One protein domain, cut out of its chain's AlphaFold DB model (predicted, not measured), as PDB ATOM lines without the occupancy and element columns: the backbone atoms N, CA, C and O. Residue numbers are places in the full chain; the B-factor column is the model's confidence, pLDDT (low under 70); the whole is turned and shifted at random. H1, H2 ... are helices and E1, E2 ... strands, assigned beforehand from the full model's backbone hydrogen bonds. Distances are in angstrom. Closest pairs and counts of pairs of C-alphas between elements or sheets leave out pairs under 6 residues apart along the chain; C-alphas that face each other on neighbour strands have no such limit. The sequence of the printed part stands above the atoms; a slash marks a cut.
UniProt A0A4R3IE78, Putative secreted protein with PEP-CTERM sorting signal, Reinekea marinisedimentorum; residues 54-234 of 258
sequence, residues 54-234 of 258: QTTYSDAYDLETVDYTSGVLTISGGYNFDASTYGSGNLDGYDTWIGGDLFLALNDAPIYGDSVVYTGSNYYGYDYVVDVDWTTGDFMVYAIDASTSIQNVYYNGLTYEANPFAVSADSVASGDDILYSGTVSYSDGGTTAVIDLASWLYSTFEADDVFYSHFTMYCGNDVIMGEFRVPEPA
ATOM      1  N   GLN A  54     -11.876  48.940   9.331       40.41
ATOM      2  CA  GLN A  54     -11.369  50.065   8.499       40.41
ATOM      3  C   GLN A  54     -11.225  49.788   6.991       40.41
ATOM      4  O   GLN A  54     -10.666  50.618   6.268       40.41
ATOM      5  N   THR A  55     -11.793  48.697   6.493       43.41
ATOM      6  CA  THR A  55     -11.813  48.351   5.073       43.41
ATOM      7  C   THR A  55     -13.070  48.907   4.349       43.41
ATOM      8  O   THR A  55     -14.057  49.293   4.982       43.41
ATOM      9  N   THR A  56     -13.036  49.107   3.019       45.00
ATOM     10  CA  THR A  56     -14.105  49.820   2.263       45.00
ATOM     11  C   THR A  56     -15.175  48.860   1.725       45.00
ATOM     12  O   THR A  56     -14.841  47.885   1.074       45.00
ATOM     13  N   TYR A  57     -16.455  49.194   1.925       46.12
ATOM     14  CA  TYR A  57     -17.637  48.448   1.466       46.12
ATOM     15  C   TYR A  57     -17.784  48.420  -0.074       46.12
ATOM     16  O   TYR A  57     -18.128  49.456  -0.655       46.12
ATOM     17  N   SER A  58     -17.540  47.278  -0.736       53.94
ATOM     18  CA  SER A  58     -17.996  46.978  -2.112       53.94
ATOM     19  C   SER A  58     -17.670  45.532  -2.532       53.94
ATOM     20  O   SER A  58     -16.491  45.218  -2.667       53.94
ATOM     21  N   ASP A  59     -18.685  44.765  -2.954       57.22
ATOM     22  CA  ASP A  59     -18.632  43.363  -3.453       57.22
ATOM     23  C   ASP A  59     -17.762  43.126  -4.716       57.22
ATOM     24  O   ASP A  59     -17.856  42.107  -5.393       57.22
ATOM     25  N   ALA A  60     -17.037  44.145  -5.178       62.44
ATOM     26  CA  ALA A  60     -16.236  44.101  -6.404       62.44
ATOM     27  C   ALA A  60     -14.728  44.105  -6.111       62.44
ATOM     28  O   ALA A  60     -13.919  44.079  -7.038       62.44
ATOM     29  N   TYR A  61     -14.356  44.214  -4.834       67.25
ATOM     30  CA  TYR A  61     -12.979  44.378  -4.364       67.25
ATOM     31  C   TYR A  61     -12.722  43.634  -3.049       67.25
ATOM     32  O   TYR A  61     -11.724  43.915  -2.387       67.25
ATOM     33  N   ASP A  62     -13.634  42.748  -2.674       70.19
ATOM     34  CA  ASP A  62     -13.538  41.835  -1.546       70.19
ATOM     35  C   ASP A  62     -12.764  40.569  -1.943       70.19
ATOM     36  O   ASP A  62     -12.808  40.083  -3.085       70.19
ATOM     37  N   LEU A  63     -11.996  40.066  -0.984       79.00
ATOM     38  CA  LEU A  63     -11.415  38.734  -0.991       79.00
ATOM     39  C   LEU A  63     -12.287  37.852  -0.102       79.00
ATOM     40  O   LEU A  63     -12.563  38.192   1.040       79.00
ATOM     41  N   GLU A  64     -12.693  36.699  -0.619       75.88
ATOM     42  CA  GLU A  64     -13.709  35.867   0.030       75.88
ATOM     43  C   GLU A  64     -13.133  34.550   0.534       75.88
ATOM     44  O   GLU A  64     -13.352  34.160   1.679       75.88
ATOM     45  N   THR A  65     -12.394  33.831  -0.319       81.31
ATOM     46  CA  THR A  65     -11.875  32.508   0.043       81.31
ATOM     47  C   THR A  65     -10.439  32.302  -0.399       81.31
ATOM     48  O   THR A  65     -10.013  32.731  -1.474       81.31
ATOM     49  N   VAL A  66      -9.692  31.603   0.454       84.94
ATOM     50  CA  VAL A  66      -8.439  30.964   0.086       84.94
ATOM     51  C   VAL A  66      -8.569  29.481   0.382       84.94
ATOM     52  O   VAL A  66      -8.768  29.052   1.515       84.94
ATOM     53  N   ASP A  67      -8.461  28.688  -0.669       87.69
ATOM     54  CA  ASP A  67      -8.614  27.248  -0.625       87.69
ATOM     55  C   ASP A  67      -7.319  26.578  -1.039       87.69
ATOM     56  O   ASP A  67      -6.624  27.019  -1.953       87.69
ATOM     57  N   TYR A  68      -7.027  25.439  -0.423       87.69
ATOM     58  CA  TYR A  68      -5.912  24.608  -0.832       87.69
ATOM     59  C   TYR A  68      -6.354  23.163  -1.006       87.69
ATOM     60  O   TYR A  68      -6.818  22.503  -0.073       87.69
ATOM     61  N   THR A  69      -6.197  22.643  -2.222       87.88
ATOM     62  CA  THR A  69      -6.530  21.258  -2.548       87.88
ATOM     63  C   THR A  69      -5.463  20.645  -3.437       87.88
ATOM     64  O   THR A  69      -5.260  21.039  -4.580       87.88
ATOM     65  N   SER A  70      -4.825  19.585  -2.935       86.00
ATOM     66  CA  SER A  70      -3.899  18.747  -3.709       86.00
ATOM     67  C   SER A  70      -2.725  19.502  -4.355       86.00
ATOM     68  O   SER A  70      -2.258  19.088  -5.415       86.00
ATOM     69  N   GLY A  71      -2.191  20.536  -3.702       88.44
ATOM     70  CA  GLY A  71      -1.072  21.326  -4.230       88.44
ATOM     71  C   GLY A  71      -1.506  22.567  -5.007       88.44
ATOM     72  O   GLY A  71      -0.660  23.354  -5.412       88.44
ATOM     73  N   VAL A  72      -2.810  22.759  -5.190       92.00
ATOM     74  CA  VAL A  72      -3.380  23.931  -5.851       92.00
ATOM     75  C   VAL A  72      -3.940  24.863  -4.793       92.00
ATOM     76  O   VAL A  72      -4.779  24.436  -3.998       92.00
ATOM     77  N   LEU A  73      -3.468  26.107  -4.794       94.00
ATOM     78  CA  LEU A  73      -4.020  27.186  -3.988       94.00
ATOM     79  C   LEU A  73      -4.940  28.035  -4.870       94.00
ATOM     80  O   LEU A  73      -4.553  28.446  -5.964       94.00
ATOM     81  N   THR A  74      -6.158  28.267  -4.404       92.31
ATOM     82  CA  THR A  74      -7.183  29.040  -5.100       92.31
ATOM     83  C   THR A  74      -7.560  30.225  -4.234       92.31
ATOM     84  O   THR A  74      -7.872  30.040  -3.066       92.31
ATOM     85  N   ILE A  75      -7.544  31.423  -4.807       90.38
ATOM     86  CA  ILE A  75      -8.025  32.647  -4.165       90.38
ATOM     87  C   ILE A  75      -9.264  33.093  -4.935       90.38
ATOM     88  O   ILE A  75      -9.226  33.136  -6.167       90.38
ATOM     89  N   SER A  76     -10.354  33.396  -4.242       86.19
ATOM     90  CA  SER A  76     -11.585  33.875  -4.871       86.19
ATOM     91  C   SER A  76     -12.193  35.051  -4.114       86.19
ATOM     92  O   SER A  76     -11.947  35.221  -2.921       86.19
ATOM     93  N   GLY A  77     -12.956  35.875  -4.826       79.25
ATOM     94  CA  GLY A  77     -13.705  36.997  -4.267       79.25
ATOM     95  C   GLY A  77     -14.492  37.744  -5.335       79.25
ATOM     96  O   GLY A  77     -14.793  37.177  -6.389       79.25
ATOM     97  N   GLY A  78     -14.816  39.010  -5.092       75.94
ATOM     98  CA  GLY A  78     -15.303  39.938  -6.113       75.94
ATOM     99  C   GLY A  78     -14.178  40.674  -6.840       75.94
ATOM    100  O   GLY A  78     -14.392  41.177  -7.947       75.94
ATOM    101  N   TYR A  79     -12.966  40.700  -6.268       79.75
ATOM    102  CA  TYR A  79     -11.781  41.287  -6.899       79.75
ATOM    103  C   TYR A  79     -11.393  40.561  -8.198       79.75
ATOM    104  O   TYR A  79     -11.212  39.346  -8.220       79.75
ATOM    105  N   ASN A  80     -11.200  41.309  -9.288       83.44
ATOM    106  CA  ASN A  80     -10.713  40.759 -10.554       83.44
ATOM    107  C   ASN A  80      -9.175  40.673 -10.577       83.44
ATOM    108  O   ASN A  80      -8.483  41.686 -10.718       83.44
ATOM    109  N   PHE A  81      -8.653  39.449 -10.499       84.12
ATOM    110  CA  PHE A  81      -7.226  39.135 -10.560       84.12
ATOM    111  C   PHE A  81      -6.658  39.162 -11.987       84.12
ATOM    112  O   PHE A  81      -5.454  39.351 -12.161       84.12
ATOM    113  N   ASP A  82      -7.498  38.993 -13.013       81.94
ATOM    114  CA  ASP A  82      -7.068  38.984 -14.413       81.94
ATOM    115  C   ASP A  82      -6.966  40.411 -14.970       81.94
ATOM    116  O   ASP A  82      -7.917  40.980 -15.517       81.94
ATOM    117  N   ALA A  83      -5.766  40.986 -14.902       70.69
ATOM    118  CA  ALA A  83      -5.508  42.312 -15.458       70.69
ATOM    119  C   ALA A  83      -5.551  42.363 -16.999       70.69
ATOM    120  O   ALA A  83      -5.587  43.459 -17.570       70.69
ATOM    121  N   SER A  84      -5.566  41.216 -17.689       64.06
ATOM    122  CA  SER A  84      -5.642  41.149 -19.154       64.06
ATOM    123  C   SER A  84      -7.076  41.294 -19.683       64.06
ATOM    124  O   SER A  84      -7.282  41.779 -20.803       64.06
ATOM    125  N   THR A  85      -8.076  40.954 -18.866       55.56
ATOM    126  CA  THR A  85      -9.495  40.991 -19.228       55.56
ATOM    127  C   THR A  85     -10.189  42.136 -18.492       55.56
ATOM    128  O   THR A  85     -10.709  41.950 -17.406       55.56
ATOM    129  N   TYR A  86     -10.204  43.331 -19.098       44.06
ATOM    130  CA  TYR A  86     -10.988  44.512 -18.679       44.06
ATOM    131  C   TYR A  86     -11.107  44.733 -17.159       44.06
ATOM    132  O   TYR A  86     -12.071  44.310 -16.526       44.06
ATOM    133  N   GLY A  87     -10.187  45.529 -16.617       45.31
ATOM    134  CA  GLY A  87     -10.292  46.021 -15.251       45.31
ATOM    135  C   GLY A  87      -9.940  44.953 -14.226       45.31
ATOM    136  O   GLY A  87     -10.806  44.510 -13.477       45.31
ATOM    137  N   SER A  88      -8.637  44.693 -14.071       46.56
ATOM    138  CA  SER A  88      -8.107  44.596 -12.707       46.56
ATOM    139  C   SER A  88      -8.590  45.813 -11.906       46.56
ATOM    140  O   SER A  88      -9.136  46.762 -12.477       46.56
ATOM    141  N   GLY A  89      -8.348  45.892 -10.602       48.91
ATOM    142  CA  GLY A  89      -8.635  47.118  -9.843       48.91
ATOM    143  C   GLY A  89      -8.099  48.436 -10.458       48.91
ATOM    144  O   GLY A  89      -8.428  49.520  -9.991       48.91
ATOM    145  N   ASN A  90      -7.333  48.381 -11.548       43.75
ATOM    146  CA  ASN A  90      -7.046  49.448 -12.495       43.75
ATOM    147  C   ASN A  90      -8.293  50.042 -13.212       43.75
ATOM    148  O   ASN A  90      -8.426  50.008 -14.439       43.75
ATOM    149  N   LEU A  91      -9.201  50.658 -12.451       40.59
ATOM    150  CA  LEU A  91     -10.039  51.738 -12.968       40.59
ATOM    151  C   LEU A  91      -9.148  52.975 -13.163       40.59
ATOM    152  O   LEU A  91      -8.671  53.573 -12.201       40.59
ATOM    153  N   ASP A  92      -8.941  53.372 -14.416       39.31
ATOM    154  CA  ASP A  92      -8.508  54.720 -14.802       39.31
ATOM    155  C   ASP A  92      -7.244  55.273 -14.101       39.31
ATOM    156  O   ASP A  92      -7.239  56.388 -13.576       39.31
ATOM    157  N   GLY A  93      -6.124  54.543 -14.164       41.75
ATOM    158  CA  GLY A  93      -4.797  55.126 -13.917       41.75
ATOM    159  C   GLY A  93      -4.441  55.369 -12.449       41.75
ATOM    160  O   GLY A  93      -3.574  56.199 -12.167       41.75
ATOM    161  N   TYR A  94      -5.078  54.647 -11.527       46.25
ATOM    162  CA  TYR A  94      -4.637  54.554 -10.141       46.25
ATOM    163  C   TYR A  94      -3.970  53.191  -9.909       46.25
ATOM    164  O   TYR A  94      -4.657  52.181  -9.794       46.25
ATOM    165  N   ASP A  95      -2.636  53.185  -9.771       53.56
ATOM    166  CA  ASP A  95      -1.785  52.026  -9.406       53.56
ATOM    167  C   ASP A  95      -2.149  51.392  -8.041       53.56
ATOM    168  O   ASP A  95      -1.448  50.517  -7.541       53.56
ATOM    169  N   THR A  96      -3.219  51.847  -7.382       55.97
ATOM    170  CA  THR A  96      -3.490  51.551  -5.976       55.97
ATOM    171  C   THR A  96      -4.225  50.235  -5.716       55.97
ATOM    172  O   THR A  96      -4.440  49.898  -4.558       55.97
ATOM    173  N   TRP A  97      -4.620  49.506  -6.757       70.06
ATOM    174  CA  TRP A  97      -5.574  48.390  -6.663       70.06
ATOM    175  C   TRP A  97      -5.065  47.119  -7.349       70.06
ATOM    176  O   TRP A  97      -5.841  46.364  -7.928       70.06
ATOM    177  N   ILE A  98      -3.747  46.940  -7.374       79.75
ATOM    178  CA  ILE A  98      -3.116  45.723  -7.885       79.75
ATOM    179  C   ILE A  98      -3.068  44.654  -6.790       79.75
ATOM    180  O   ILE A  98      -2.967  44.979  -5.602       79.75
ATOM    181  N   GLY A  99      -3.128  43.387  -7.199       86.25
ATOM    182  CA  GLY A  99      -2.876  42.253  -6.314       86.25
ATOM    183  C   GLY A  99      -1.417  42.242  -5.872       86.25
ATOM    184  O   GLY A  99      -0.544  42.700  -6.613       86.25
ATOM    185  N   GLY A 100      -1.173  41.782  -4.650       91.75
ATOM    186  CA  GLY A 100       0.168  41.628  -4.106       91.75
ATOM    187  C   GLY A 100       0.775  40.278  -4.417       91.75
ATOM    188  O   GLY A 100       0.306  39.549  -5.293       91.75
ATOM    189  N   ASP A 101       1.797  39.948  -3.648       94.88
ATOM    190  CA  ASP A 101       2.382  38.619  -3.656       94.88
ATOM    191  C   ASP A 101       1.655  37.710  -2.667       94.88
ATOM    192  O   ASP A 101       1.015  38.159  -1.711       94.88
ATOM    193  N   LEU A 102       1.784  36.405  -2.885       95.50
ATOM    194  CA  LEU A 102       1.301  35.398  -1.951       95.50
ATOM    195  C   LEU A 102       2.465  34.939  -1.071       95.50
ATOM    196  O   LEU A 102       3.396  34.277  -1.529       95.50
ATOM    197  N   PHE A 103       2.397  35.270   0.211       96.00
ATOM    198  CA  PHE A 103       3.408  34.895   1.191       96.00
ATOM    199  C   PHE A 103       3.056  33.569   1.852       96.00
ATOM    200  O   PHE A 103       1.890  33.315   2.156       96.00
ATOM    201  N   LEU A 104       4.070  32.738   2.095       96.19
ATOM    202  CA  LEU A 104       3.916  31.441   2.742       96.19
ATOM    203  C   LEU A 104       4.858  31.321   3.944       96.19
ATOM    204  O   LEU A 104       6.052  31.599   3.827       96.19
ATOM    205  N   ALA A 105       4.335  30.874   5.083       95.50
ATOM    206  CA  ALA A 105       5.128  30.500   6.258       95.50
ATOM    207  C   ALA A 105       4.965  29.003   6.533       95.50
ATOM    208  O   ALA A 105       3.873  28.459   6.368       95.50
ATOM    209  N   LEU A 106       6.040  28.330   6.928       95.12
ATOM    210  CA  LEU A 106       6.097  26.889   7.124       95.12
ATOM    211  C   LEU A 106       6.263  26.563   8.609       95.12
ATOM    212  O   LEU A 106       7.223  26.974   9.253       95.12
ATOM    213  N   ASN A 107       5.362  25.730   9.123       93.00
ATOM    214  CA  ASN A 107       5.283  25.188  10.483       93.00
ATOM    215  C   ASN A 107       5.052  26.204  11.611       93.00
ATOM    216  O   ASN A 107       4.326  25.883  12.554       93.00
ATOM    217  N   ASP A 108       5.608  27.406  11.512       91.81
ATOM    218  CA  ASP A 108       5.376  28.500  12.444       91.81
ATOM    219  C   ASP A 108       4.391  29.511  11.843       91.81
ATOM    220  O   ASP A 108       4.490  29.898  10.678       91.81
ATOM    221  N   ALA A 109       3.411  29.931  12.647       89.38
ATOM    222  CA  ALA A 109       2.463  30.957  12.235       89.38
ATOM    223  C   ALA A 109       3.189  32.306  12.072       89.38
ATOM    224  O   ALA A 109       3.940  32.697  12.976       89.38
ATOM    225  N   PRO A 110       2.953  33.036  10.968       90.44
ATOM    226  CA  PRO A 110       3.522  34.359  10.788       90.44
ATOM    227  C   PRO A 110       2.877  35.349  11.767       90.44
ATOM    228  O   PRO A 110       1.810  35.109  12.341       90.44
ATOM    229  N   ILE A 111       3.526  36.493  11.962       86.25
ATOM    230  CA  ILE A 111       2.938  37.614  12.694       86.25
ATOM    231  C   ILE A 111       1.820  38.202  11.826       86.25
ATOM    232  O   ILE A 111       2.078  38.675  10.726       86.25
ATOM    233  N   TYR A 112       0.597  38.207  12.345       77.38
ATOM    234  CA  TYR A 112      -0.594  38.773  11.708       77.38
ATOM    235  C   TYR A 112      -1.498  39.410  12.780       77.38
ATOM    236  O   TYR A 112      -1.376  39.082  13.965       77.38
ATOM    237  N   GLY A 113      -2.356  40.360  12.387       66.94
ATOM    238  CA  GLY A 113      -3.288  41.048  13.293       66.94
ATOM    239  C   GLY A 113      -2.627  42.015  14.290       66.94
ATOM    240  O   GLY A 113      -3.255  42.462  15.250       66.94
ATOM    241  N   ASP A 114      -1.336  42.320  14.121       69.06
ATOM    242  CA  ASP A 114      -0.600  43.224  15.012       69.06
ATOM    243  C   ASP A 114      -0.814  44.684  14.599       69.06
ATOM    244  O   ASP A 114      -0.639  45.038  13.437       69.06
ATOM    245  N   SER A 115      -1.079  45.576  15.558       71.19
ATOM    246  CA  SER A 115      -1.205  47.028  15.323       71.19
ATOM    247  C   SER A 115       0.121  47.721  14.971       71.19
ATOM    248  O   SER A 115       0.201  48.954  14.949       71.19
ATOM    249  N   VAL A 116       1.182  46.946  14.742       77.69
ATOM    250  CA  VAL A 116       2.525  47.407  14.401       77.69
ATOM    251  C   VAL A 116       2.818  47.105  12.938       77.69
ATOM    252  O   VAL A 116       2.801  45.962  12.493       77.69
ATOM    253  N   VAL A 117       3.179  48.150  12.194       80.06
ATOM    254  CA  VAL A 117       3.674  48.011  10.823       80.06
ATOM    255  C   VAL A 117       5.181  47.790  10.859       80.06
ATOM    256  O   VAL A 117       5.942  48.679  11.260       80.06
ATOM    257  N   TYR A 118       5.622  46.624  10.398       83.50
ATOM    258  CA  TYR A 118       7.032  46.346  10.167       83.50
ATOM    259  C   TYR A 118       7.390  46.792   8.749       83.50
ATOM    260  O   TYR A 118       6.690  46.479   7.788       83.50
ATOM    261  N   THR A 119       8.464  47.570   8.618       85.44
ATOM    262  CA  THR A 119       8.871  48.168   7.339       85.44
ATOM    263  C   THR A 119      10.283  47.738   6.975       85.44
ATOM    264  O   THR A 119      11.132  47.542   7.847       85.44
ATOM    265  N   GLY A 120      10.544  47.610   5.675       83.50
ATOM    266  CA  GLY A 120      11.886  47.422   5.124       83.50
ATOM    267  C   GLY A 120      12.458  46.006   5.197       83.50
ATOM    268  O   GLY A 120      13.400  45.734   4.462       83.50
ATOM    269  N   SER A 121      11.912  45.096   6.012       90.12
ATOM    270  CA  SER A 121      12.239  43.668   5.910       90.12
ATOM    271  C   SER A 121      11.133  42.748   6.429       90.12
ATOM    272  O   SER A 121      10.220  43.188   7.132       90.12
ATOM    273  N   ASN A 122      11.203  41.472   6.050       92.44
ATOM    274  CA  ASN A 122      10.264  40.413   6.422       92.44
ATOM    275  C   ASN A 122      10.384  40.029   7.913       92.44
ATOM    276  O   ASN A 122      10.863  38.963   8.286       92.44
ATOM    277  N   TYR A 123       9.932  40.916   8.798       91.38
ATOM    278  CA  TYR A 123       9.790  40.621  10.230       91.38
ATOM    279  C   TYR A 123       8.593  39.721  10.544       91.38
ATOM    280  O   TYR A 123       8.502  39.202  11.652       91.38
ATOM    281  N   TYR A 124       7.692  39.551   9.577       91.56
ATOM    282  CA  TYR A 124       6.455  38.797   9.724       91.56
ATOM    283  C   TYR A 124       6.684  37.285   9.830       91.56
ATOM    284  O   TYR A 124       5.819  36.584  10.336       91.56
ATOM    285  N   GLY A 125       7.860  36.789   9.433       93.12
ATOM    286  CA  GLY A 125       8.220  35.379   9.592       93.12
ATOM    287  C   GLY A 125       7.759  34.489   8.442       93.12
ATOM    288  O   GLY A 125       7.570  33.299   8.645       93.12
ATOM    289  N   TYR A 126       7.578  35.052   7.246       95.88
ATOM    290  CA  TYR A 126       7.347  34.251   6.045       95.88
ATOM    291  C   TYR A 126       8.641  33.584   5.573       95.88
ATOM    292  O   TYR A 126       9.713  34.181   5.666       95.88
ATOM    293  N   ASP A 127       8.533  32.377   5.028       95.50
ATOM    294  CA  ASP A 127       9.667  31.581   4.540       95.50
ATOM    295  C   ASP A 127       9.763  31.589   3.013       95.50
ATOM    296  O   ASP A 127      10.843  31.430   2.441       95.50
ATOM    297  N   TYR A 128       8.628  31.780   2.338       95.94
ATOM    298  CA  TYR A 128       8.552  31.816   0.885       95.94
ATOM    299  C   TYR A 128       7.623  32.926   0.410       95.94
ATOM    300  O   TYR A 128       6.694  33.338   1.108       95.94
ATOM    301  N   VAL A 129       7.857  33.372  -0.817       95.94
ATOM    302  CA  VAL A 129       6.938  34.242  -1.546       95.94
ATOM    303  C   VAL A 129       6.686  33.660  -2.928       95.94
ATOM    304  O   VAL A 129       7.608  33.176  -3.589       95.94
ATOM    305  N   VAL A 130       5.430  33.700  -3.349       96.12
ATOM    306  CA  VAL A 130       5.014  33.544  -4.735       96.12
ATOM    307  C   VAL A 130       4.812  34.958  -5.277       96.12
ATOM    308  O   VAL A 130       3.805  35.598  -4.983       96.12
ATOM    309  N   ASP A 131       5.817  35.443  -5.998       94.06
ATOM    310  CA  ASP A 131       5.838  36.745  -6.671       94.06
ATOM    311  C   ASP A 131       5.028  36.630  -7.961       94.06
ATOM    312  O   ASP A 131       5.390  35.850  -8.853       94.06
ATOM    313  N   VAL A 132       3.890  37.323  -8.015       90.69
ATOM    314  CA  VAL A 132       2.906  37.182  -9.094       90.69
ATOM    315  C   VAL A 132       2.861  38.454  -9.927       90.69
ATOM    316  O   VAL A 132       2.428  39.512  -9.473       90.69
ATOM    317  N   ASP A 133       3.185  38.330 -11.211       89.19
ATOM    318  CA  ASP A 133       2.882  39.374 -12.180       89.19
ATOM    319  C   ASP A 133       1.455  39.183 -12.698       89.19
ATOM    320  O   ASP A 133       1.203  38.510 -13.698       89.19
ATOM    321  N   TRP A 134       0.497  39.829 -12.036       86.44
ATOM    322  CA  TRP A 134      -0.924  39.791 -12.401       86.44
ATOM    323  C   TRP A 134      -1.226  40.323 -13.813       86.44
ATOM    324  O   TRP A 134      -2.303  40.063 -14.350       86.44
ATOM    325  N   THR A 135      -0.294  41.049 -14.446       83.62
ATOM    326  CA  THR A 135      -0.452  41.538 -15.827       83.62
ATOM    327  C   THR A 135      -0.231  40.429 -16.841       83.62
ATOM    328  O   THR A 135      -0.964  40.326 -17.827       83.62
ATOM    329  N   THR A 136       0.805  39.622 -16.630       86.25
ATOM    330  CA  THR A 136       1.157  38.506 -17.517       86.25
ATOM    331  C   THR A 136       0.501  37.199 -17.081       86.25
ATOM    332  O   THR A 136       0.277  36.322 -17.914       86.25
ATOM    333  N   GLY A 137       0.144  37.092 -15.802       88.00
ATOM    334  CA  GLY A 137      -0.260  35.856 -15.148       88.00
ATOM    335  C   GLY A 137       0.920  34.933 -14.848       88.00
ATOM    336  O   GLY A 137       0.684  33.787 -14.485       88.00
ATOM    337  N   ASP A 138       2.165  35.377 -15.007       92.19
ATOM    338  CA  ASP A 138       3.341  34.585 -14.651       92.19
ATOM    339  C   ASP A 138       3.648  34.737 -13.154       92.19
ATOM    340  O   ASP A 138       3.406  35.787 -12.559       92.19
ATOM    341  N   PHE A 139       4.209  33.697 -12.536       93.62
ATOM    342  CA  PHE A 139       4.704  33.787 -11.163       93.62
ATOM    343  C   PHE A 139       6.027  33.057 -10.964       93.62
ATOM    344  O   PHE A 139       6.355  32.094 -11.672       93.62
ATOM    345  N   MET A 140       6.761  33.483  -9.939       94.81
ATOM    346  CA  MET A 140       7.987  32.846  -9.466       94.81
ATOM    347  C   MET A 140       7.913  32.609  -7.961       94.81
ATOM    348  O   MET A 140       7.308  33.381  -7.228       94.81
ATOM    349  N   VAL A 141       8.523  31.523  -7.500       95.25
ATOM    350  CA  VAL A 141       8.607  31.187  -6.078       95.25
ATOM    351  C   VAL A 141      10.034  31.371  -5.603       95.25
ATOM    352  O   VAL A 141      10.958  30.788  -6.178       95.25
ATOM    353  N   TYR A 142      10.192  32.120  -4.519       94.75
ATOM    354  CA  TYR A 142      11.474  32.384  -3.876       94.75
ATOM    355  C   TYR A 142      11.435  31.942  -2.416       94.75
ATOM    356  O   TYR A 142      10.408  32.075  -1.750       94.75
ATOM    357  N   ALA A 143      12.568  31.454  -1.909       93.62
ATOM    358  CA  ALA A 143      12.802  31.445  -0.468       93.62
ATOM    359  C   ALA A 143      13.147  32.865  -0.019       93.62
ATOM    360  O   ALA A 143      13.918  33.563  -0.680       93.62
ATOM    361  N   ILE A 144      12.592  33.275   1.113       93.50
ATOM    362  CA  ILE A 144      12.841  34.575   1.726       93.50
ATOM    363  C   ILE A 144      13.230  34.380   3.187       93.50
ATOM    364  O   ILE A 144      12.993  33.334   3.784       93.50
ATOM    365  N   ASP A 145      13.873  35.384   3.768       92.56
ATOM    366  CA  ASP A 145      14.275  35.358   5.168       92.56
ATOM    367  C   ASP A 145      13.992  36.706   5.838       92.56
ATOM    368  O   ASP A 145      13.466  37.632   5.220       92.56
ATOM    369  N   ALA A 146      14.350  36.836   7.115       91.81
ATOM    370  CA  ALA A 146      14.098  38.049   7.893       91.81
ATOM    371  C   ALA A 146      14.804  39.316   7.358       91.81
ATOM    372  O   ALA A 146      14.483  40.432   7.782       91.81
ATOM    373  N   SER A 147      15.786  39.159   6.465       90.88
ATOM    374  CA  SER A 147      16.525  40.246   5.818       90.88
ATOM    375  C   SER A 147      15.972  40.637   4.447       90.88
ATOM    376  O   SER A 147      16.306  41.720   3.962       90.88
ATOM    377  N   THR A 148      15.100  39.820   3.843       92.56
ATOM    378  CA  THR A 148      14.427  40.132   2.575       92.56
ATOM    379  C   THR A 148      13.606  41.412   2.709       92.56
ATOM    380  O   THR A 148      12.784  41.528   3.620       92.56
ATOM    381  N   SER A 149      13.804  42.374   1.797       92.94
ATOM    382  CA  SER A 149      13.030  43.618   1.793       92.94
ATOM    383  C   SER A 149      11.621  43.376   1.269       92.94
ATOM    384  O   SER A 149      11.421  42.776   0.213       92.94
ATOM    385  N   ILE A 150      10.648  43.924   1.985       92.38
ATOM    386  CA  ILE A 150       9.223  43.856   1.663       92.38
ATOM    387  C   ILE A 150       8.671  45.248   1.362       92.38
ATOM    388  O   ILE A 150       9.272  46.271   1.700       92.38
ATOM    389  N   GLN A 151       7.495  45.267   0.762       92.25
ATOM    390  CA  GLN A 151       6.676  46.436   0.527       92.25
ATOM    391  C   GLN A 151       5.406  46.327   1.367       92.25
ATOM    392  O   GLN A 151       4.765  45.279   1.442       92.25
ATOM    393  N   ASN A 152       5.067  47.429   2.022       90.75
ATOM    394  CA  ASN A 152       3.846  47.561   2.800       90.75
ATOM    395  C   ASN A 152       2.685  48.009   1.908       90.75
ATOM    396  O   ASN A 152       2.901  48.613   0.855       90.75
ATOM    397  N   VAL A 153       1.460  47.775   2.374       87.62
ATOM    398  CA  VAL A 153       0.248  48.309   1.744       87.62
ATOM    399  C   VAL A 153       0.240  49.845   1.782       87.62
ATOM    400  O   VAL A 153       0.835  50.481   2.656       87.62
ATOM    401  N   TYR A 154      -0.466  50.468   0.845       85.50
ATOM    402  CA  TYR A 154      -0.575  51.915   0.689       85.50
ATOM    403  C   TYR A 154      -1.242  52.593   1.889       85.50
ATOM    404  O   TYR A 154      -0.748  53.611   2.379       85.50
ATOM    405  N   TYR A 155      -2.338  52.022   2.398       80.06
ATOM    406  CA  TYR A 155      -3.048  52.536   3.572       80.06
ATOM    407  C   TYR A 155      -2.512  51.944   4.888       80.06
ATOM    408  O   TYR A 155      -3.273  51.713   5.821       80.06
ATOM    409  N   ASN A 156      -1.191  51.766   5.012       72.12
ATOM    410  CA  ASN A 156      -0.549  51.122   6.172       72.12
ATOM    411  C   ASN A 156      -0.885  51.725   7.552       72.12
ATOM    412  O   ASN A 156      -0.735  51.052   8.564       72.12
ATOM    413  N   GLY A 157      -1.331  52.982   7.622       64.94
ATOM    414  CA  GLY A 157      -1.778  53.621   8.863       64.94
ATOM    415  C   GLY A 157      -3.213  53.278   9.285       64.94
ATOM    416  O   GLY A 157      -3.620  53.686  10.370       64.94
ATOM    417  N   LEU A 158      -3.967  52.585   8.429       66.38
ATOM    418  CA  LEU A 158      -5.364  52.186   8.634       66.38
ATOM    419  C   LEU A 158      -5.534  50.664   8.560       66.38
ATOM    420  O   LEU A 158      -6.333  50.117   9.306       66.38
ATOM    421  N   THR A 159      -4.751  49.992   7.711       69.88
ATOM    422  CA  THR A 159      -4.851  48.551   7.444       69.88
ATOM    423  C   THR A 159      -3.519  47.854   7.719       69.88
ATOM    424  O   THR A 159      -2.818  47.350   6.842       69.88
ATOM    425  N   TYR A 160      -3.102  47.903   8.984       75.12
ATOM    426  CA  TYR A 160      -1.823  47.341   9.422       75.12
ATOM    427  C   TYR A 160      -1.779  45.808   9.281       75.12
ATOM    428  O   TYR A 160      -0.737  45.273   8.906       75.12
ATOM    429  N   GLU A 161      -2.918  45.149   9.487       77.00
ATOM    430  CA  GLU A 161      -3.132  43.690   9.471       77.00
ATOM    431  C   GLU A 161      -2.891  43.084   8.081       77.00
ATOM    432  O   GLU A 161      -2.378  41.975   7.968       77.00
ATOM    433  N   ALA A 162      -3.125  43.867   7.024       83.50
ATOM    434  CA  ALA A 162      -2.932  43.449   5.642       83.50
ATOM    435  C   ALA A 162      -1.459  43.323   5.213       83.50
ATOM    436  O   ALA A 162      -1.161  42.768   4.161       83.50
ATOM    437  N   ASN A 163      -0.508  43.841   5.992       87.62
ATOM    438  CA  ASN A 163       0.904  43.785   5.611       87.62
ATOM    439  C   ASN A 163       1.505  42.384   5.803       87.62
ATOM    440  O   ASN A 163       1.181  41.724   6.788       87.62
ATOM    441  N   PRO A 164       2.478  41.983   4.962       92.50
ATOM    442  CA  PRO A 164       3.063  42.703   3.824       92.50
ATOM    443  C   PRO A 164       2.236  42.587   2.533       92.50
ATOM    444  O   PRO A 164       1.406  41.698   2.398       92.50
ATOM    445  N   PHE A 165       2.498  43.484   1.576       91.50
ATOM    446  CA  PHE A 165       1.867  43.476   0.250       91.50
ATOM    447  C   PHE A 165       2.673  42.693  -0.792       91.50
ATOM    448  O   PHE A 165       2.113  41.881  -1.515       91.50
ATOM    449  N   ALA A 166       3.977  42.952  -0.886       93.25
ATOM    450  CA  ALA A 166       4.841  42.352  -1.902       93.25
ATOM    451  C   ALA A 166       6.294  42.298  -1.425       93.25
ATOM    452  O   ALA A 166       6.672  42.992  -0.474       93.25
ATOM    453  N   VAL A 167       7.136  41.498  -2.069       92.31
ATOM    454  CA  VAL A 167       8.589  41.608  -1.921       92.31
ATOM    455  C   VAL A 167       9.129  42.749  -2.772       92.31
ATOM    456  O   VAL A 167       8.587  43.140  -3.800       92.31
ATOM    457  N   SER A 168      10.228  43.353  -2.328       88.44
ATOM    458  CA  SER A 168      10.912  44.349  -3.151       88.44
ATOM    459  C   SER A 168      11.627  43.648  -4.302       88.44
ATOM    460  O   SER A 168      12.437  42.762  -4.044       88.44
ATOM    461  N   ALA A 169      11.416  44.097  -5.544       79.12
ATOM    462  CA  ALA A 169      12.048  43.512  -6.734       79.12
ATOM    463  C   ALA A 169      13.574  43.334  -6.582       79.12
ATOM    464  O   ALA A 169      14.115  42.290  -6.927       79.12
ATOM    465  N   ASP A 170      14.266  44.303  -5.971       76.25
ATOM    466  CA  ASP A 170      15.715  44.238  -5.723       76.25
ATOM    467  C   ASP A 170      16.145  43.097  -4.775       76.25
ATOM    468  O   ASP A 170      17.319  42.732  -4.754       76.25
ATOM    469  N   SER A 171      15.225  42.541  -3.980       75.44
ATOM    470  CA  SER A 171      15.489  41.439  -3.036       75.44
ATOM    471  C   SER A 171      15.324  40.050  -3.643       75.44
ATOM    472  O   SER A 171      15.818  39.093  -3.058       75.44
ATOM    473  N   VAL A 172      14.665  39.944  -4.800       75.12
ATOM    474  CA  VAL A 172      14.409  38.675  -5.507       75.12
ATOM    475  C   VAL A 172      14.894  38.697  -6.968       75.12
ATOM    476  O   VAL A 172      14.694  37.751  -7.715       75.12
ATOM    477  N   ALA A 173      15.616  39.748  -7.384       59.97
ATOM    478  CA  ALA A 173      16.071  39.985  -8.765       59.97
ATOM    479  C   ALA A 173      17.114  38.985  -9.318       59.97
ATOM    480  O   ALA A 173      17.580  39.123 -10.454       59.97
ATOM    481  N   SER A 174      17.540  38.010  -8.522       57.22
ATOM    482  CA  SER A 174      18.576  37.046  -8.868       57.22
ATOM    483  C   SER A 174      17.909  35.752  -9.339       57.22
ATOM    484  O   SER A 174      17.332  35.006  -8.559       57.22
ATOM    485  N   GLY A 175      17.979  35.471 -10.645       54.94
ATOM    486  CA  GLY A 175      17.391  34.258 -11.233       54.94
ATOM    487  C   GLY A 175      17.973  32.939 -10.699       54.94
ATOM    488  O   GLY A 175      17.400  31.884 -10.956       54.94
ATOM    489  N   ASP A 176      19.083  32.995  -9.955       56.78
ATOM    490  CA  ASP A 176      19.660  31.852  -9.241       56.78
ATOM    491  C   ASP A 176      18.869  31.493  -7.961       56.78
ATOM    492  O   ASP A 176      19.047  30.394  -7.434       56.78
ATOM    493  N   ASP A 177      17.966  32.368  -7.498       75.00
ATOM    494  CA  ASP A 177      17.144  32.182  -6.289       75.00
ATOM    495  C   ASP A 177      15.710  31.698  -6.593       75.00
ATOM    496  O   ASP A 177      14.919  31.466  -5.674       75.00
ATOM    497  N   ILE A 178      15.367  31.506  -7.874       86.62
ATOM    498  CA  ILE A 178      14.053  30.995  -8.295       86.62
ATOM    499  C   ILE A 178      13.969  29.497  -7.988       86.62
ATOM    500  O   ILE A 178      14.657  28.675  -8.598       86.62
ATOM    501  N   LEU A 179      13.069  29.125  -7.081       91.50
ATOM    502  CA  LEU A 179      12.806  27.730  -6.720       91.50
ATOM    503  C   LEU A 179      11.828  27.058  -7.684       91.50
ATOM    504  O   LEU A 179      11.917  25.857  -7.942       91.50
ATOM    505  N   TYR A 180      10.871  27.833  -8.191       94.19
ATOM    506  CA  TYR A 180       9.820  27.365  -9.082       94.19
ATOM    507  C   TYR A 180       9.220  28.533  -9.862       94.19
ATOM    508  O   TYR A 180       9.310  29.683  -9.445       94.19
ATOM    509  N   SER A 181       8.599  28.237 -10.996       94.75
ATOM    510  CA  SER A 181       7.881  29.219 -11.802       94.75
ATOM    511  C   SER A 181       6.666  28.568 -12.437       94.75
ATOM    512  O   SER A 181       6.727  27.397 -12.827       94.75
ATOM    513  N   GLY A 182       5.603  29.336 -12.616       95.25
ATOM    514  CA  GLY A 182       4.385  28.860 -13.249       95.25
ATOM    515  C   GLY A 182       3.539  30.002 -13.784       95.25
ATOM    516  O   GLY A 182       4.007  31.128 -13.927       95.25
ATOM    517  N   THR A 183       2.288  29.675 -14.089       95.75
ATOM    518  CA  THR A 183       1.289  30.634 -14.556       95.75
ATOM    519  C   THR A 183       0.032  30.515 -13.711       95.75
ATOM    520  O   THR A 183      -0.446  29.402 -13.474       95.75
ATOM    521  N   VAL A 184      -0.528  31.645 -13.309       93.94
ATOM    522  CA  VAL A 184      -1.850  31.740 -12.703       93.94
ATOM    523  C   VAL A 184      -2.897  31.405 -13.759       93.94
ATOM    524  O   VAL A 184      -2.842  31.868 -14.899       93.94
ATOM    525  N   SER A 185      -3.857  30.564 -13.388       94.19
ATOM    526  CA  SER A 185      -5.059  30.331 -14.187       94.19
ATOM    527  C   SER A 185      -6.231  31.075 -13.568       94.19
ATOM    528  O   SER A 185      -6.375  31.082 -12.351       94.19
ATOM    529  N   TYR A 186      -7.088  31.655 -14.401       90.81
ATOM    530  CA  TYR A 186      -8.248  32.411 -13.939       90.81
ATOM    531  C   TYR A 186      -9.558  31.692 -14.280       90.81
ATOM    532  O   TYR A 186      -9.687  31.091 -15.353       90.81
ATOM    533  N   SER A 187     -10.547  31.776 -13.390       88.25
ATOM    534  CA  SER A 187     -11.934  31.369 -13.652       88.25
ATOM    535  C   SER A 187     -12.927  32.459 -13.252       88.25
ATOM    536  O   SER A 187     -12.538  33.547 -12.837       88.25
ATOM    537  N   ASP A 188     -14.216  32.203 -13.490       83.94
ATOM    538  CA  ASP A 188     -15.328  33.061 -13.045       83.94
ATOM    539  C   ASP A 188     -15.269  34.513 -13.542       83.94
ATOM    540  O   ASP A 188     -15.815  35.431 -12.946       83.94
ATOM    541  N   GLY A 189     -14.650  34.717 -14.709       81.00
ATOM    542  CA  GLY A 189     -14.485  36.049 -15.289       81.00
ATOM    543  C   GLY A 189     -13.312  36.839 -14.707       81.00
ATOM    544  O   GLY A 189     -13.281  38.048 -14.898       81.00
ATOM    545  N   GLY A 190     -12.366  36.164 -14.048       82.56
ATOM    546  CA  GLY A 190     -11.149  36.759 -13.494       82.56
ATOM    547  C   GLY A 190     -11.169  36.900 -11.974       82.56
ATOM    548  O   GLY A 190     -10.140  37.216 -11.386       82.56
ATOM    549  N   THR A 191     -12.299  36.615 -11.324       84.25
ATOM    550  CA  THR A 191     -12.467  36.781  -9.873       84.25
ATOM    551  C   THR A 191     -12.009  35.584  -9.038       84.25
ATOM    552  O   THR A 191     -12.055  35.614  -7.812       84.25
ATOM    553  N   THR A 192     -11.529  34.536  -9.706       87.44
ATOM    554  CA  THR A 192     -10.901  33.375  -9.080       87.44
ATOM    555  C   THR A 192      -9.522  33.178  -9.696       87.44
ATOM    556  O   THR A 192      -9.412  32.949 -10.905       87.44
ATOM    557  N   ALA A 193      -8.476  33.238  -8.874       92.06
ATOM    558  CA  ALA A 193      -7.093  32.959  -9.242       92.06
ATOM    559  C   ALA A 193      -6.671  31.577  -8.732       92.06
ATOM    560  O   ALA A 193      -6.874  31.237  -7.571       92.06
ATOM    561  N   VAL A 194      -6.060  30.776  -9.602       95.12
ATOM    562  CA  VAL A 194      -5.629  29.404  -9.315       95.12
ATOM    563  C   VAL A 194      -4.125  29.292  -9.536       95.12
ATOM    564  O   VAL A 194      -3.636  29.486 -10.654       95.12
ATOM    565  N   ILE A 195      -3.401  28.939  -8.478       96.06
ATOM    566  CA  ILE A 195      -1.942  28.827  -8.440       96.06
ATOM    567  C   ILE A 195      -1.575  27.367  -8.148       96.06
ATOM    568  O   ILE A 195      -1.752  26.862  -7.038       96.06
ATOM    569  N   ASP A 196      -1.064  26.665  -9.162       95.50
ATOM    570  CA  ASP A 196      -0.595  25.283  -9.017       95.50
ATOM    571  C   ASP A 196       0.844  25.252  -8.482       95.50
ATOM    572  O   ASP A 196       1.821  25.469  -9.209       95.50
ATOM    573  N   LEU A 197       0.954  24.949  -7.191       93.81
ATOM    574  CA  LEU A 197       2.208  24.804  -6.462       93.81
ATOM    575  C   LEU A 197       2.595  23.336  -6.265       93.81
ATOM    576  O   LEU A 197       3.626  23.070  -5.654       93.81
ATOM    577  N   ALA A 198       1.823  22.371  -6.777       90.62
ATOM    578  CA  ALA A 198       1.943  20.961  -6.407       90.62
ATOM    579  C   ALA A 198       3.357  20.416  -6.628       90.62
ATOM    580  O   ALA A 198       3.925  19.757  -5.757       90.62
ATOM    581  N   SER A 199       3.945  20.716  -7.789       89.44
ATOM    582  CA  SER A 199       5.274  20.212  -8.155       89.44
ATOM    583  C   SER A 199       6.363  20.695  -7.200       89.44
ATOM    584  O   SER A 199       7.226  19.912  -6.808       89.44
ATOM    585  N   TRP A 200       6.318  21.970  -6.821       93.50
ATOM    586  CA  TRP A 200       7.302  22.575  -5.931       93.50
ATOM    587  C   TRP A 200       7.030  22.234  -4.467       93.50
ATOM    588  O   TRP A 200       7.932  21.760  -3.774       93.50
ATOM    589  N   LEU A 201       5.785  22.387  -4.022       91.31
ATOM    590  CA  LEU A 201       5.370  22.197  -2.639       91.31
ATOM    591  C   LEU A 201       5.650  20.767  -2.174       91.31
ATOM    592  O   LEU A 201       6.325  20.590  -1.171       91.31
ATOM    593  N   TYR A 202       5.274  19.739  -2.942       90.00
ATOM    594  CA  TYR A 202       5.566  18.345  -2.564       90.00
ATOM    595  C   TYR A 202       7.047  17.957  -2.656       90.00
ATOM    596  O   TYR A 202       7.433  16.892  -2.173       90.00
ATOM    597  N   SER A 203       7.873  18.766  -3.323       90.69
ATOM    598  CA  SER A 203       9.325  18.561  -3.359       90.69
ATOM    599  C   SER A 203      10.057  19.273  -2.220       90.69
ATOM    600  O   SER A 203      11.180  18.889  -1.896       90.69
ATOM    601  N   THR A 204       9.418  20.284  -1.628       90.94
ATOM    602  CA  THR A 204      10.022  21.183  -0.640       90.94
ATOM    603  C   THR A 204       9.503  20.893   0.765       90.94
ATOM    604  O   THR A 204      10.285  20.917   1.710       90.94
ATOM    605  N   PHE A 205       8.204  20.622   0.906       91.81
ATOM    606  CA  PHE A 205       7.533  20.445   2.192       91.81
ATOM    607  C   PHE A 205       7.319  18.954   2.456       91.81
ATOM    608  O   PHE A 205       7.087  18.159   1.534       91.81
ATOM    609  N   GLU A 206       7.395  18.564   3.722       91.12
ATOM    610  CA  GLU A 206       7.101  17.208   4.151       91.12
ATOM    611  C   GLU A 206       5.586  16.982   4.243       91.12
ATOM    612  O   GLU A 206       4.775  17.900   4.365       91.12
ATOM    613  N   ALA A 207       5.183  15.716   4.157       88.62
ATOM    614  CA  ALA A 207       3.801  15.351   4.423       88.62
ATOM    615  C   ALA A 207       3.424  15.735   5.860       88.62
ATOM    616  O   ALA A 207       4.226  15.551   6.772       88.62
ATOM    617  N   ASP A 208       2.194  16.210   6.047       89.12
ATOM    618  CA  ASP A 208       1.674  16.749   7.305       89.12
ATOM    619  C   ASP A 208       2.301  18.061   7.799       89.12
ATOM    620  O   ASP A 208       1.828  18.563   8.826       89.12
ATOM    621  N   ASP A 209       3.259  18.665   7.085       93.31
ATOM    622  CA  ASP A 209       3.680  20.039   7.381       93.31
ATOM    623  C   ASP A 209       2.462  20.971   7.367       93.31
ATOM    624  O   ASP A 209       1.534  20.813   6.562       93.31
ATOM    625  N   VAL A 210       2.452  21.937   8.284       91.00
ATOM    626  CA  VAL A 210       1.454  23.012   8.296       91.00
ATOM    627  C   VAL A 210       2.071  24.208   7.602       91.00
ATOM    628  O   VAL A 210       3.217  24.544   7.879       91.00
ATOM    629  N   PHE A 211       1.335  24.864   6.717       93.88
ATOM    630  CA  PHE A 211       1.768  26.126   6.147       93.88
ATOM    631  C   PHE A 211       0.644  27.150   6.180       93.88
ATOM    632  O   PHE A 211      -0.538  26.809   6.105       93.88
ATOM    633  N   TYR A 212       1.045  28.405   6.289       93.50
ATOM    634  CA  TYR A 212       0.165  29.556   6.298       93.50
ATOM    635  C   TYR A 212       0.301  30.283   4.976       93.50
ATOM    636  O   TYR A 212       1.422  30.452   4.501       93.50
ATOM    637  N   SER A 213      -0.808  30.718   4.395       93.75
ATOM    638  CA  SER A 213      -0.814  31.635   3.262       93.75
ATOM    639  C   SER A 213      -1.278  33.014   3.694       93.75
ATOM    640  O   SER A 213      -2.149  33.121   4.552       93.75
ATOM    641  N   HIS A 214      -0.747  34.049   3.054       93.12
ATOM    642  CA  HIS A 214      -1.182  35.435   3.203       93.12
ATOM    643  C   HIS A 214      -1.218  36.098   1.837       93.12
ATOM    644  O   HIS A 214      -0.230  36.055   1.100       93.12
ATOM    645  N   PHE A 215      -2.334  36.738   1.518       92.25
ATOM    646  CA  PHE A 215      -2.479  37.550   0.321       92.25
ATOM    647  C   PHE A 215      -3.247  38.834   0.636       92.25
ATOM    648  O   PHE A 215      -4.192  38.839   1.422       92.25
ATOM    649  N   THR A 216      -2.846  39.928  -0.006       88.69
ATOM    650  CA  THR A 216      -3.522  41.225   0.077       88.69
ATOM    651  C   THR A 216      -3.379  41.984  -1.244       88.69
ATOM    652  O   THR A 216      -2.586  41.627  -2.118       88.69
ATOM    653  N   MET A 217      -4.121  43.078  -1.381       86.12
ATOM    654  CA  MET A 217      -3.974  44.056  -2.460       86.12
ATOM    655  C   MET A 217      -3.104  45.236  -2.020       86.12
ATOM    656  O   MET A 217      -2.917  45.483  -0.830       86.12
ATOM    657  N   TYR A 218      -2.617  46.041  -2.964       86.38
ATOM    658  CA  TYR A 218      -1.725  47.166  -2.653       86.38
ATOM    659  C   TYR A 218      -2.367  48.204  -1.742       86.38
ATOM    660  O   TYR A 218      -1.711  48.735  -0.852       86.38
ATOM    661  N   CYS A 219      -3.653  48.493  -1.911       81.19
ATOM    662  CA  CYS A 219      -4.390  49.353  -0.991       81.19
ATOM    663  C   CYS A 219      -4.486  48.764   0.421       81.19
ATOM    664  O   CYS A 219      -4.634  49.526   1.374       81.19
ATOM    665  N   GLY A 220      -4.372  47.444   0.569       79.69
ATOM    666  CA  GLY A 220      -4.536  46.747   1.837       79.69
ATOM    667  C   GLY A 220      -5.945  46.873   2.389       79.69
ATOM    668  O   GLY A 220      -6.103  46.834   3.596       79.69
ATOM    669  N   ASN A 221      -6.954  47.111   1.545       74.69
ATOM    670  CA  ASN A 221      -8.350  47.122   1.981       74.69
ATOM    671  C   ASN A 221      -8.873  45.712   2.267       74.69
ATOM    672  O   ASN A 221     -10.043  45.582   2.572       74.69
ATOM    673  N   ASP A 222      -8.084  44.671   2.073       76.75
ATOM    674  CA  ASP A 222      -8.498  43.328   2.421       76.75
ATOM    675  C   ASP A 222      -7.270  42.458   2.612       76.75
ATOM    676  O   ASP A 222      -6.197  42.755   2.070       76.75
ATOM    677  N   VAL A 223      -7.419  41.391   3.374       82.00
ATOM    678  CA  VAL A 223      -6.373  40.410   3.613       82.00
ATOM    679  C   VAL A 223      -7.018  39.056   3.763       82.00
ATOM    680  O   VAL A 223      -8.001  38.888   4.474       82.00
ATOM    681  N   ILE A 224      -6.427  38.071   3.102       83.06
ATOM    682  CA  ILE A 224      -6.878  36.702   3.221       83.06
ATOM    683  C   ILE A 224      -5.735  35.805   3.649       83.06
ATOM    684  O   ILE A 224      -4.628  35.844   3.101       83.06
ATOM    685  N   MET A 225      -6.027  34.990   4.657       85.06
ATOM    686  CA  MET A 225      -5.081  34.058   5.228       85.06
ATOM    687  C   MET A 225      -5.669  32.664   5.322       85.06
ATOM    688  O   MET A 225      -6.826  32.481   5.683       85.06
ATOM    689  N   GLY A 226      -4.833  31.675   5.028       83.62
ATOM    690  CA  GLY A 226      -5.193  30.267   5.098       83.62
ATOM    691  C   GLY A 226      -4.202  29.518   5.966       83.62
ATOM    692  O   GLY A 226      -3.007  29.788   5.910       83.62
ATOM    693  N   GLU A 227      -4.686  28.569   6.763       89.25
ATOM    694  CA  GLU A 227      -3.847  27.562   7.415       89.25
ATOM    695  C   GLU A 227      -4.143  26.213   6.771       89.25
ATOM    696  O   GLU A 227      -5.269  25.707   6.814       89.25
ATOM    697  N   PHE A 228      -3.117  25.605   6.192       88.50
ATOM    698  CA  PHE A 228      -3.254  24.386   5.419       88.50
ATOM    699  C   PHE A 228      -2.269  23.328   5.878       88.50
ATOM    700  O   PHE A 228      -1.204  23.614   6.418       88.50
ATOM    701  N   ARG A 229      -2.621  22.069   5.622       90.62
ATOM    702  CA  ARG A 229      -1.729  20.931   5.840       90.62
ATOM    703  C   ARG A 229      -1.344  20.323   4.505       90.62
ATOM    704  O   ARG A 229      -2.214  20.078   3.668       90.62
ATOM    705  N   VAL A 230      -0.060  20.042   4.322       89.38
ATOM    706  CA  VAL A 230       0.446  19.339   3.142       89.38
ATOM    707  C   VAL A 230      -0.094  17.905   3.146       89.38
ATOM    708  O   VAL A 230       0.202  17.150   4.075       89.38
ATOM    709  N   PRO A 231      -0.890  17.494   2.137       85.12
ATOM    710  CA  PRO A 231      -1.441  16.151   2.102       85.12
ATOM    711  C   PRO A 231      -0.334  15.104   2.037       85.12
ATOM    712  O   PRO A 231       0.634  15.262   1.288       85.12
ATOM    713  N   GLU A 232      -0.520  13.987   2.740       80.88
ATOM    714  CA  GLU A 232       0.318  12.817   2.507       80.88
ATOM    715  C   GLU A 232       0.226  12.410   1.025       80.88
ATOM    716  O   GLU A 232      -0.879  12.211   0.497       80.88
ATOM    717  N   PRO A 233       1.358  12.247   0.319       70.94
ATOM    718  CA  PRO A 233       1.314  11.862  -1.074       70.94
ATOM    719  C   PRO A 233       0.648  10.489  -1.211       70.94
ATOM    720  O   PRO A 233       0.976   9.523  -0.513       70.94
ATOM    721  N   ALA A 234      -0.249  10.364  -2.195       76.69
ATOM    722  CA  ALA A 234      -0.977   9.127  -2.502       76.69
ATOM    723  C   ALA A 234      -0.058   7.918  -2.790       76.69
ATOM    724  O   ALA A 234      -0.524   6.783  -2.891       76.69
TER     725      ALA A 234
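Overview. This is residues 54 to 234 of the 258 residues of the protein "Putative secreted protein with PEP-CTERM sorting signal" of Reinekea marinisedimentorum (UniProt A0A4R3IE78). Amid little regular structure, two antiparallel sheets, E6-E5-E4-E3-E9-E10 and E1-E2-E8-E7, lie face to face as a sandwich, their strands crossed at 42 degrees; two short helices graze the larger. Of 181 printed residues, 69 are in two named helices and ten named strands, mostly strand, ordered E1-E2-E3-E4-E5-H1-E6-E7-E8-H2-E9-E10. The whole is compact, radius of gyration of the C-alphas 15.3 A, spanning 45 by 36 by 29 A.

Along the chain. Find C-alpha 63 at (-11.415, 38.734, -0.991), where E1, residues 63-69, begins its 18.2 A. Next come E2 72-77, E3 102-106, E4 128-133, E5 138-143, H1 169-172, E6 178-183, E7 185-187, E8 192-196, H2 198-204, E9 210-216 and E10 223-229, ending at (-1.729, 20.931, 5.840).

Arrangement. In the hairpin E9 and E10, find N 213 and O 226 within hydrogen-bond range, 2.8 A. The closest C-alphas of E1 and E10, Val 66 and Gly 226, are 6.0 A apart. H2 has 2 of 3 O i to N i+4 pairs within range; H1 is too short for one.

Size, cuts and confidence. The printed part has no cut. Links E2 to E3, E3 to E4 and E5 to H1 are long. 30 residues have pLDDT under 70.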